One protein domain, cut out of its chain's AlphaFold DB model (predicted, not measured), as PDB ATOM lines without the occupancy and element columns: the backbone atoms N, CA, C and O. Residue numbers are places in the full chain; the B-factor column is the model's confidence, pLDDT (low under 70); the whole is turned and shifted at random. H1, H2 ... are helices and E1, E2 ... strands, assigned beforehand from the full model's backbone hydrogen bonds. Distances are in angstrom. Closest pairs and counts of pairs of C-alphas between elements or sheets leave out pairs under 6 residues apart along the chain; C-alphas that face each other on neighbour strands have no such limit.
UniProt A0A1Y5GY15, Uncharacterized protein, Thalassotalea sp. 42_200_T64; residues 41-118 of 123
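AT A GLANCE: This is residues 41 to 118 of the 123 residues of an uncharacterized protein of Thalassotalea sp. 42_200_T64 (UniProt A0A1Y5GY15). Little regular structure makes up this loose, flattish model: H1, with short H2 packed on it, lies along one side, and two separate small hairpins, E1-E2 and E3-E4, lie along the other. Residues 54 to 73 loop out beyond H1 and cross back to E1. The 78 printed residues, 31 in named elements, run H1, E1, E2, E3, E4, H2, a mixed class with two antiparallel two-stranded sheets. The radius of gyration of the C-alphas is 14.9 A, loose, with spans of 42, 31 and 17 A.

HOW THE PARTS SIT: H1, residues 41 to 53, has 6 of 9 O i to N i+4 pairs within hydrogen-bond range. E1, residues 74 to 77, and E2, residues 82 to 85, form an antiparallel hairpin at 153 degrees, with N 75 and O 84 2.9 A apart. E3, residues 91 to 93, and E4, residues 104 to 106, form another at 150 degrees, with N 91 and O 106 2.8 A apart. E2 and E3 are apart. H2, residues 113 to 116, is too short for such O to N pairs; it touches H1, the closest C-alphas, of Leu 47 and Thr 115, being 6.1 A apart.

IN THESE COORDINATES: H1 begins at C-alpha 41 (428.243, 103.311, 78.634) and is 20.0 A long. H2 ends at C-alpha 116 (435.392, 89.700, 76.086).

THE WHOLE: The C-alphas farthest apart, of Asn 62 and Asp 79, are 45.8 A apart. The H1 to E1 link is long. The printed part has no cut, and no printed residue is under 70 in pLDDT.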
ATOM      1  N   ILE A  41     429.634 103.561  78.223       91.81
ATOM      2  CA  ILE A  41     428.243 103.311  78.634       91.81
ATOM      3  C   ILE A  41     427.695 102.032  77.987       91.81
ATOM      4  O   ILE A  41     427.063 101.227  78.675       91.81
ATOM      5  N   ALA A  42     427.969 101.818  76.696       92.06
ATOM      6  CA  ALA A  42     427.541 100.616  75.979       92.06
ATOM      7  C   ALA A  42     428.233  99.353  76.524       92.06
ATOM      8  O   ALA A  42     427.577  98.337  76.754       92.06
ATOM      9  N   ALA A  43     429.534  99.445  76.827       92.88
ATOM     10  CA  ALA A  43     430.301  98.367  77.452       92.88
ATOM     11  C   ALA A  43     429.689  97.948  78.798       92.88
ATOM     12  O   ALA A  43     429.469  96.765  79.053       92.88
ATOM     13  N   ARG A  44     429.321  98.925  79.637       93.25
ATOM     14  CA  ARG A  44     428.626  98.688  80.912       93.25
ATOM     15  C   ARG A  44     427.292  97.981  80.731       93.25
ATOM     16  O   ARG A  44     427.007  97.047  81.474       93.25
ATOM     17  N   GLN A  45     426.474  98.417  79.778       93.50
ATOM     18  CA  GLN A  45     425.184  97.777  79.516       93.50
ATOM     19  C   GLN A  45     425.360  96.327  79.051       93.50
ATOM     20  O   GLN A  45     424.651  95.453  79.548       93.50
ATOM     21  N   SER A  46     426.334  96.069  78.173       92.50
ATOM     22  CA  SER A  46     426.691  94.714  77.734       92.50
ATOM     23  C   SER A  46     427.102  93.833  78.921       92.50
ATOM     24  O   SER A  46     426.511  92.780  79.150       92.50
ATOM     25  N   LEU A  47     428.014  94.322  79.770       93.56
ATOM     26  CA  LEU A  47     428.460  93.598  80.962       93.56
ATOM     27  C   LEU A  47     427.320  93.337  81.961       93.56
ATOM     28  O   LEU A  47     427.279  92.291  82.602       93.56
ATOM     29  N   TRP A  48     426.377  94.268  82.119       94.94
ATOM     30  CA  TRP A  48     425.211  94.056  82.981       94.94
ATOM     31  C   TRP A  48     424.240  93.017  82.428       94.94
ATOM     32  O   TRP A  48     423.631  92.284  83.209       94.94
ATOM     33  N   HIS A  49     424.101  92.930  81.106       95.25
ATOM     34  CA  HIS A  49     423.225  91.952  80.471       95.25
ATOM     35  C   HIS A  49     423.652  90.505  80.775       95.25
ATOM     36  O   HIS A  49     422.792  89.634  80.932       95.25
ATOM     37  N   ASP A  50     424.950  90.256  80.973       95.62
ATOM     38  CA  ASP A  50     425.490  88.933  81.311       95.62
ATOM     39  C   ASP A  50     424.914  88.317  82.589       95.62
ATOM     40  O   ASP A  50     424.873  87.088  82.705       95.62
ATOM     41  N   TRP A  51     424.423  89.127  83.534       95.94
ATOM     42  CA  TRP A  51     423.794  88.614  84.756       95.94
ATOM     43  C   TRP A  51     422.566  87.745  84.474       95.94
ATOM     44  O   TRP A  51     422.262  86.848  85.261       95.94
ATOM     45  N   SER A  52     421.892  87.962  83.340       95.75
ATOM     46  CA  SER A  52     420.747  87.150  82.914       95.75
ATOM     47  C   SER A  52     421.136  85.748  82.421       95.75
ATOM     48  O   SER A  52     420.277  84.871  82.347       95.75
ATOM     49  N   ASN A  53     422.418  85.514  82.115       94.94
ATOM     50  CA  ASN A  53     422.905  84.292  81.478       94.94
ATOM     51  C   ASN A  53     424.213  83.776  82.108       94.94
ATOM     52  O   ASN A  53     425.203  83.468  81.430       94.94
ATOM     53  N   LEU A  54     424.248  83.667  83.433       96.69
ATOM     54  CA  LEU A  54     425.382  83.067  84.130       96.69
ATOM     55  C   LEU A  54     425.321  81.539  84.182       96.69
ATOM     56  O   LEU A  54     424.262  80.935  84.327       96.69
ATOM     57  N   ALA A  55     426.496  80.908  84.144       95.06
ATOM     58  CA  ALA A  55     426.628  79.466  84.319       95.06
ATOM     59  C   ALA A  55     426.496  79.061  85.799       95.06
ATOM     60  O   ALA A  55     426.943  79.785  86.690       95.06
ATOM     61  N   SER A  56     425.929  77.882  86.071       95.06
ATOM     62  CA  SER A  56     425.884  77.314  87.427       95.06
ATOM     63  C   SER A  56     427.276  76.964  87.959       95.06
ATOM     64  O   SER A  56     428.102  76.394  87.246       95.06
ATOM     65  N   ASP A  57     427.527  77.267  89.234       94.25
ATOM     66  CA  ASP A  57     428.735  76.837  89.939       94.25
ATOM     67  C   ASP A  57     428.571  75.406  90.469       94.25
ATOM     68  O   ASP A  57     427.937  75.172  91.497       94.25
ATOM     69  N   ASN A  58     429.177  74.449  89.767       92.44
ATOM     70  CA  ASN A  58     429.084  73.023  90.087       92.44
ATOM     71  C   ASN A  58     430.061  72.557  91.185       92.44
ATOM     72  O   ASN A  58     430.156  71.359  91.438       92.44
ATOM     73  N   TYR A  59     430.806  73.465  91.824       91.69
ATOM     74  CA  TYR A  59     431.860  73.120  92.792       91.69
ATOM     75  C   TYR A  59     431.492  73.448  94.245       91.69
ATOM     76  O   TYR A  59     432.364  73.515  95.114       91.69
ATOM     77  N   LEU A  60     430.210  73.691  94.527       90.19
ATOM     78  CA  LEU A  60     429.708  73.863  95.889       90.19
ATOM     79  C   LEU A  60     429.539  72.503  96.589       90.19
ATOM     80  O   LEU A  60     429.194  71.503  95.960       90.19
ATOM     81  N   LYS A  61     429.745  72.467  97.913       88.69
ATOM     82  CA  LYS A  61     429.491  71.264  98.724       88.69
ATOM     83  C   LYS A  61     428.025  70.828  98.645       88.69
ATOM     84  O   LYS A  61     427.128  71.644  98.430       88.69
ATOM     85  N   ASN A  62     427.803  69.534  98.880       88.62
ATOM     86  CA  ASN A  62     426.482  68.914  99.010       88.62
ATOM     87  C   ASN A  62     425.554  69.170  97.808       88.62
ATOM     88  O   ASN A  62     424.346  69.295  97.978       88.62
ATOM     89  N   ASN A  63     426.118  69.272  96.597       80.31
ATOM     90  CA  ASN A  63     425.381  69.547  95.358       80.31
ATOM     91  C   ASN A  63     424.537  70.836  95.393       80.31
ATOM     92  O   ASN A  63     423.545  70.941  94.667       80.31
ATOM     93  N   ALA A  64     424.906  71.819  96.219       88.75
ATOM     94  CA  ALA A  64     424.203  73.095  96.268       88.75
ATOM     95  C   ALA A  64     424.319  73.847  94.926       88.75
ATOM     96  O   ALA A  64     425.357  73.795  94.271       88.75
ATOM     97  N   ARG A  65     423.261  74.564  94.516       85.88
ATOM     98  CA  ARG A  65     423.176  75.229  93.192       85.88
ATOM     99  C   ARG A  65     422.802  76.713  93.242       85.88
ATOM    100  O   ARG A  65     422.356  77.276  92.253       85.88
ATOM    101  N   PHE A  66     422.978  77.361  94.390       91.44
ATOM    102  CA  PHE A  66     422.532  78.746  94.591       91.44
ATOM    103  C   PHE A  66     423.461  79.806  93.979       91.44
ATOM    104  O   PHE A  66     423.125  80.987  93.996       91.44
ATOM    105  N   ARG A  67     424.645  79.426  93.477       94.69
ATOM    106  CA  ARG A  67     425.617  80.369  92.912       94.69
ATOM    107  C   ARG A  67     425.745  80.175  91.410       94.69
ATOM    108  O   ARG A  67     426.044  79.076  90.948       94.69
ATOM    109  N   LEU A  68     425.588  81.271  90.676       96.44
ATOM    110  CA  LEU A  68     425.916  81.366  89.260       96.44
ATOM    111  C   LEU A  68     427.148  82.260  89.100       96.44
ATOM    112  O   LEU A  68     427.297  83.235  89.837       96.44
ATOM    113  N   ARG A  69     428.052  81.921  88.179       95.88
ATOM    114  CA  ARG A  69     429.254  82.716  87.900       95.88
ATOM    115  C   ARG A  69     429.898  82.353  86.568       95.88
ATOM    116  O   ARG A  69     429.827  81.213  86.114       95.88
ATOM    117  N   ARG A  70     430.620  83.321  86.012       95.12
ATOM    118  CA  ARG A  70     431.603  83.135  84.941       95.12
ATOM    119  C   ARG A  70     432.966  83.663  85.405       95.12
ATOM    120  O   ARG A  70     433.036  84.342  86.432       95.12
ATOM    121  N   PHE A  71     434.048  83.286  84.733       94.56
ATOM    122  CA  PHE A  71     435.410  83.674  85.102       94.56
ATOM    123  C   PHE A  71     436.323  83.767  83.873       94.56
ATOM    124  O   PHE A  71     436.274  82.904  82.996       94.56
ATOM    125  N   ALA A  72     437.172  84.792  83.855       93.06
ATOM    126  CA  ALA A  72     438.297  84.951  82.941       93.06
ATOM    127  C   ALA A  72     439.438  85.663  83.678       93.06
ATOM    128  O   ALA A  72     439.210  86.355  84.671       93.06
ATOM    129  N   ASN A  73     440.652  85.476  83.168       93.38
ATOM    130  CA  ASN A  73     441.817  86.276  83.518       93.38
ATOM    131  C   ASN A  73     442.188  87.139  82.311       93.38
ATOM    132  O   ASN A  73     441.832  86.804  81.183       93.38
ATOM    133  N   PHE A  74     442.947  88.198  82.559       93.81
ATOM    134  CA  PHE A  74     443.518  89.054  81.526       93.81
ATOM    135  C   PHE A  74     444.963  89.375  81.898       93.81
ATOM    136  O   PHE A  74     445.310  89.410  83.084       93.81
ATOM    137  N   TYR A  75     445.803  89.620  80.899       93.69
ATOM    138  CA  TYR A  75     447.100  90.248  81.115       93.69
ATOM    139  C   TYR A  75     446.942  91.760  81.011       93.69
ATOM    140  O   TYR A  75     446.432  92.252  80.013       93.69
ATOM    141  N   PHE A  76     447.430  92.494  82.007       92.50
ATOM    142  CA  PHE A  76     447.590  93.942  81.913       92.50
ATOM    143  C   PHE A  76     449.069  94.275  81.734       92.50
ATOM    144  O   PHE A  76     449.900  93.826  82.528       92.50
ATOM    145  N   ARG A  77     449.393  95.045  80.692       93.38
ATOM    146  CA  ARG A  77     450.745  95.528  80.390       93.38
ATOM    147  C   ARG A  77     450.891  96.989  80.816       93.38
ATOM    148  O   ARG A  77     450.406  97.854  80.098       93.38
ATOM    149  N   PRO A  78     451.563  97.300  81.941       90.25
ATOM    150  CA  PRO A  78     451.627  98.675  82.442       90.25
ATOM    151  C   PRO A  78     452.414  99.639  81.546       90.25
ATOM    152  O   PRO A  78     452.220 100.841  81.639       90.25
ATOM    153  N   ASP A  79     453.320  99.129  80.709       93.38
ATOM    154  CA  ASP A  79     454.154  99.923  79.802       93.38
ATOM    155  C   ASP A  79     453.384 100.452  78.587       93.38
ATOM    156  O   ASP A  79     453.708 101.517  78.069       93.38
ATOM    157  N   THR A  80     452.374  99.705  78.138       91.50
ATOM    158  CA  THR A  80     451.549 100.046  76.970       91.50
ATOM    159  C   THR A  80     450.077 100.257  77.313       91.50
ATOM    160  O   THR A  80     449.286 100.524  76.419       91.50
ATOM    161  N   GLU A  81     449.700 100.055  78.575       88.12
ATOM    162  CA  GLU A  81     448.323 100.049  79.092       88.12
ATOM    163  C   GLU A  81     447.379  99.054  78.390       88.12
ATOM    164  O   GLU A  81     446.158  99.144  78.509       88.12
ATOM    165  N   LEU A  82     447.938  98.058  77.695       90.19
ATOM    166  CA  LEU A  82     447.161  97.075  76.937       90.19
ATOM    167  C   LEU A  82     446.579  96.010  77.866       90.19
ATOM    168  O   LEU A  82     447.265  95.508  78.767       90.19
ATOM    169  N   ILE A  83     445.338  95.619  77.580       91.00
ATOM    170  CA  ILE A  83     444.681  94.464  78.189       91.00
ATOM    171  C   ILE A  83     444.612  93.370  77.128       91.00
ATOM    172  O   ILE A  83     444.016  93.559  76.072       91.00
ATOM    173  N   LEU A  84     445.253  92.234  77.400       91.12
ATOM    174  CA  LEU A  84     445.334  91.105  76.478       91.12
ATOM    175  C   LEU A  84     444.603  89.891  77.045       91.12
ATOM    176  O   LEU A  84     444.613  89.650  78.259       91.12
ATOM    177  N   ASP A  85     444.058  89.080  76.144       89.56
ATOM    178  CA  ASP A  85     443.442  87.811  76.501       89.56
ATOM    179  C   ASP A  85     444.418  86.882  77.215       89.56
ATOM    180  O   ASP A  85     445.564  86.673  76.802       89.56
ATOM    181  N   PHE A  86     443.926  86.270  78.290       91.12
ATOM    182  CA  PHE A  86     444.609  85.179  78.962       91.12
ATOM    183  C   PHE A  86     443.962  83.847  78.548       91.12
ATOM    184  O   PHE A  86     442.735  83.725  78.615       91.12
ATOM    185  N   PRO A  87     444.747  82.815  78.183       88.19
ATOM    186  CA  PRO A  87     444.199  81.521  77.788       88.19
ATOM    187  C   PRO A  87     443.249  80.931  78.844       88.19
ATOM    188  O   PRO A  87     443.553  80.989  80.037       88.19
ATOM    189  N   PRO A  88     442.129  80.298  78.445       84.38
ATOM    190  CA  PRO A  88     441.207  79.651  79.372       84.38
ATOM    191  C   PRO A  88     441.921  78.790  80.423       84.38
ATOM    192  O   PRO A  88     442.568  77.796  80.098       84.38
ATOM    193  N   THR A  89     441.793  79.168  81.697       88.69
ATOM    194  CA  THR A  89     442.482  78.500  82.809       88.69
ATOM    195  C   THR A  89     441.526  78.115  83.925       88.69
ATOM    196  O   THR A  89     440.468  78.720  84.119       88.69
ATOM    197  N   THR A  90     441.894  77.075  84.668       92.94
ATOM    198  CA  THR A  90     441.136  76.643  85.836       92.94
ATOM    199  C   THR A  90     441.326  77.610  86.997       92.94
ATOM    200  O   THR A  90     442.400  78.160  87.222       92.94
ATOM    201  N   TYR A  91     440.268  77.787  87.780       93.19
ATOM    202  CA  TYR A  91     440.301  78.598  88.987       93.19
ATOM    203  C   TYR A  91     440.615  77.736  90.215       93.19
ATOM    204  O   TYR A  91     439.817  76.874  90.606       93.19
ATOM    205  N   PHE A  92     441.757  77.994  90.852       93.94
ATOM    206  CA  PHE A  92     442.178  77.329  92.083       93.94
ATOM    207  C   PHE A  92     441.998  78.242  93.296       93.94
ATOM    208  O   PHE A  92     442.302  79.430  93.257       93.94
ATOM    209  N   GLN A  93     441.536  77.664  94.402       93.12
ATOM    210  CA  GLN A  93     441.624  78.287  95.723       93.12
ATOM    211  C   GLN A  93     442.192  77.248  96.672       93.12
ATOM    212  O   GLN A  93     441.690  76.121  96.676       93.12
ATOM    213  N   SER A  94     443.189  77.612  97.478       95.31
ATOM    214  CA  SER A  94     443.699  76.731  98.530       95.31
ATOM    215  C   SER A  94     442.617  76.443  99.578       95.31
ATOM    216  O   SER A  94     441.614  77.157  99.680       95.31
ATOM    217  N   THR A  95     442.805  75.381 100.358       94.00
ATOM    218  CA  THR A  95     441.942  75.063 101.507       94.00
ATOM    219  C   THR A  95     442.037  76.114 102.610       94.00
ATOM    220  O   THR A  95     441.057  76.340 103.310       94.00
ATOM    221  N   GLU A  96     443.178  76.791 102.725       95.69
ATOM    222  CA  GLU A  96     443.382  77.905 103.652       95.69
ATOM    223  C   GLU A  96     442.536  79.130 103.266       95.69
ATOM    224  O   GLU A  96     441.852  79.697 104.111       95.69
ATOM    225  N   LEU A  97     442.494  79.487 101.974       90.56
ATOM    226  CA  LEU A  97     441.691  80.613 101.475       90.56
ATOM    227  C   LEU A  97     440.192  80.295 101.388       90.56
ATOM    228  O   LEU A  97     439.354  81.188 101.479       90.56
ATOM    229  N   ASN A  98     439.838  79.032 101.154       90.62
ATOM    230  CA  ASN A  98     438.456  78.585 101.051       90.62
ATOM    231  C   ASN A  98     438.293  77.237 101.760       90.62
ATOM    232  O   ASN A  98     438.289  76.181 101.128       90.62
ATOM    233  N   SER A  99     438.100  77.269 103.075       92.00
ATOM    234  CA  SER A  99     437.848  76.062 103.878       92.00
ATOM    235  C   SER A  99     436.531  75.363 103.508       92.00
ATOM    236  O   SER A  99     436.355  74.161 103.730       92.00
ATOM    237  N   TYR A 100     435.597  76.093 102.889       87.50
ATOM    238  CA  TYR A 100     434.330  75.539 102.437       87.50
ATOM    239  C   TYR A 100     434.507  74.610 101.234       87.50
ATOM    240  O   TYR A 100     433.976  73.509 101.269       87.50
ATOM    241  N   ALA A 101     435.237  74.994 100.186       87.75
ATOM    242  CA  ALA A 101     435.326  74.194  98.956       87.75
ATOM    243  C   ALA A 101     436.689  74.259  98.239       87.75
ATOM    244  O   ALA A 101     436.748  74.005  97.039       87.75
ATOM    245  N   GLY A 102     437.762  74.670  98.917       91.69
ATOM    246  CA  GLY A 102     439.121  74.806  98.378       91.69
ATOM    247  C   GLY A 102     439.846  73.479  98.130       91.69
ATOM    248  O   GLY A 102     439.325  72.403  98.406       91.69
ATOM    249  N   GLY A 103     441.062  73.569  97.589       94.12
ATOM    250  CA  GLY A 103     441.928  72.425  97.281       94.12
ATOM    251  C   GLY A 103     441.691  71.784  95.911       94.12
ATOM    252  O   GLY A 103     442.297  70.761  95.612       94.12
ATOM    253  N   ILE A 104     440.844  72.374  95.064       93.56
ATOM    254  CA  ILE A 104     440.478  71.823  93.752       93.56
ATOM    255  C   ILE A 104     440.644  72.840  92.621       93.56
ATOM    256  O   ILE A 104     440.470  74.049  92.810       93.56
ATOM    257  N   GLN A 105     440.932  72.326  91.426       93.88
ATOM    258  CA  GLN A 105     440.932  73.080  90.172       93.88
ATOM    259  C   GLN A 105     439.507  73.144  89.610       93.88
ATOM    260  O   GLN A 105     438.890  72.108  89.372       93.88
ATOM    261  N   ARG A 106     438.974  74.352  89.385       94.06
ATOM    262  CA  ARG A 106     437.598  74.548  88.905       94.06
ATOM    263  C   ARG A 106     437.578  75.004  87.455       94.06
ATOM    264  O   ARG A 106     438.111  76.062  87.130       94.06
ATOM    265  N   LYS A 107     436.895  74.250  86.599       94.50
ATOM    266  CA  LYS A 107     436.483  74.701  85.263       94.50
ATOM    267  C   LYS A 107     435.173  75.476  85.403       94.50
ATOM    268  O   LYS A 107     434.108  74.864  85.462       94.50
ATOM    269  N   LEU A 108     435.273  76.790  85.579       94.31
ATOM    270  CA  LEU A 108     434.121  77.694  85.659       94.31
ATOM    271  C   LEU A 108     433.633  78.058  84.249       94.31
ATOM    272  O   LEU A 108     434.376  77.907  83.284       94.31
ATOM    273  N   GLY A 109     432.395  78.546  84.130       93.81
ATOM    274  CA  GLY A 109     431.898  79.060  82.853       93.81
ATOM    275  C   GLY A 109     432.733  80.249  82.366       93.81
ATOM    276  O   GLY A 109     433.114  81.102  83.165       93.81
ATOM    277  N   HIS A 110     433.002  80.316  81.065       93.44
ATOM    278  CA  HIS A 110     433.713  81.439  80.446       93.44
ATOM    279  C   HIS A 110     432.818  82.675  80.356       93.44
ATOM    280  O   HIS A 110     431.594  82.533  80.343       93.44
ATOM    281  N   LEU A 111     433.403  83.872  80.293       92.75
ATOM    282  CA  LEU A 111     432.663  85.073  79.884       92.75
ATOM    283  C   LEU A 111     432.081  84.870  78.473       92.75
ATOM    284  O   LEU A 111     432.544  84.006  77.728       92.75
ATOM    285  N   GLN A 112     431.034  85.619  78.127       92.38
ATOM    286  CA  GLN A 112     430.508  85.591  76.762       92.38
ATOM    287  C   GLN A 112     431.506  86.251  75.808       92.38
ATOM    288  O   GLN A 112     432.179  87.205  76.196       92.38
ATOM    289  N   GLU A 113     431.561  85.787  74.558       91.44
ATOM    290  CA  GLU A 113     432.452  86.369  73.544       91.44
ATOM    291  C   GLU A 113     432.185  87.871  73.375       91.44
ATOM    292  O   GLU A 113     433.104  88.676  73.422       91.44
ATOM    293  N   SER A 114     430.912  88.278  73.318       91.38
ATOM    294  CA  SER A 114     430.529  89.694  73.238       91.38
ATOM    295  C   SER A 114     431.033  90.533  74.412       91.38
ATOM    296  O   SER A 114     431.244  91.728  74.245       91.38
ATOM    297  N   THR A 115     431.209  89.927  75.588       92.44
ATOM    298  CA  THR A 115     431.730  90.592  76.788       92.44
ATOM    299  C   THR A 115     433.247  90.678  76.759       92.44
ATOM    300  O   THR A 115     433.793  91.690  77.177       92.44
ATOM    301  N   LEU A 116     433.935  89.658  76.241       91.50
ATOM    302  CA  LEU A 116     435.392  89.700  76.086       91.50
ATOM    303  C   LEU A 116     435.828  90.834  75.152       91.50
ATOM    304  O   LEU A 116     436.848  91.459  75.402       91.50
ATOM    305  N   GLN A 117     435.009  91.161  74.153       90.75
ATOM    306  CA  GLN A 117     435.297  92.197  73.157       90.75
ATOM    307  C   GLN A 117     434.907  93.629  73.586       90.75
ATOM    308  O   GLN A 117     434.986  94.551  72.774       90.75
ATOM    309  N   ILE A 118     434.439  93.857  74.824       91.38
ATOM    310  CA  ILE A 118     434.107  95.220  75.280       91.38
ATOM    311  C   ILE A 118     435.358  95.960  75.789       91.38
ATOM    312  O   ILE A 118     436.248  95.323  76.352       91.38
TER     313      ILE A 118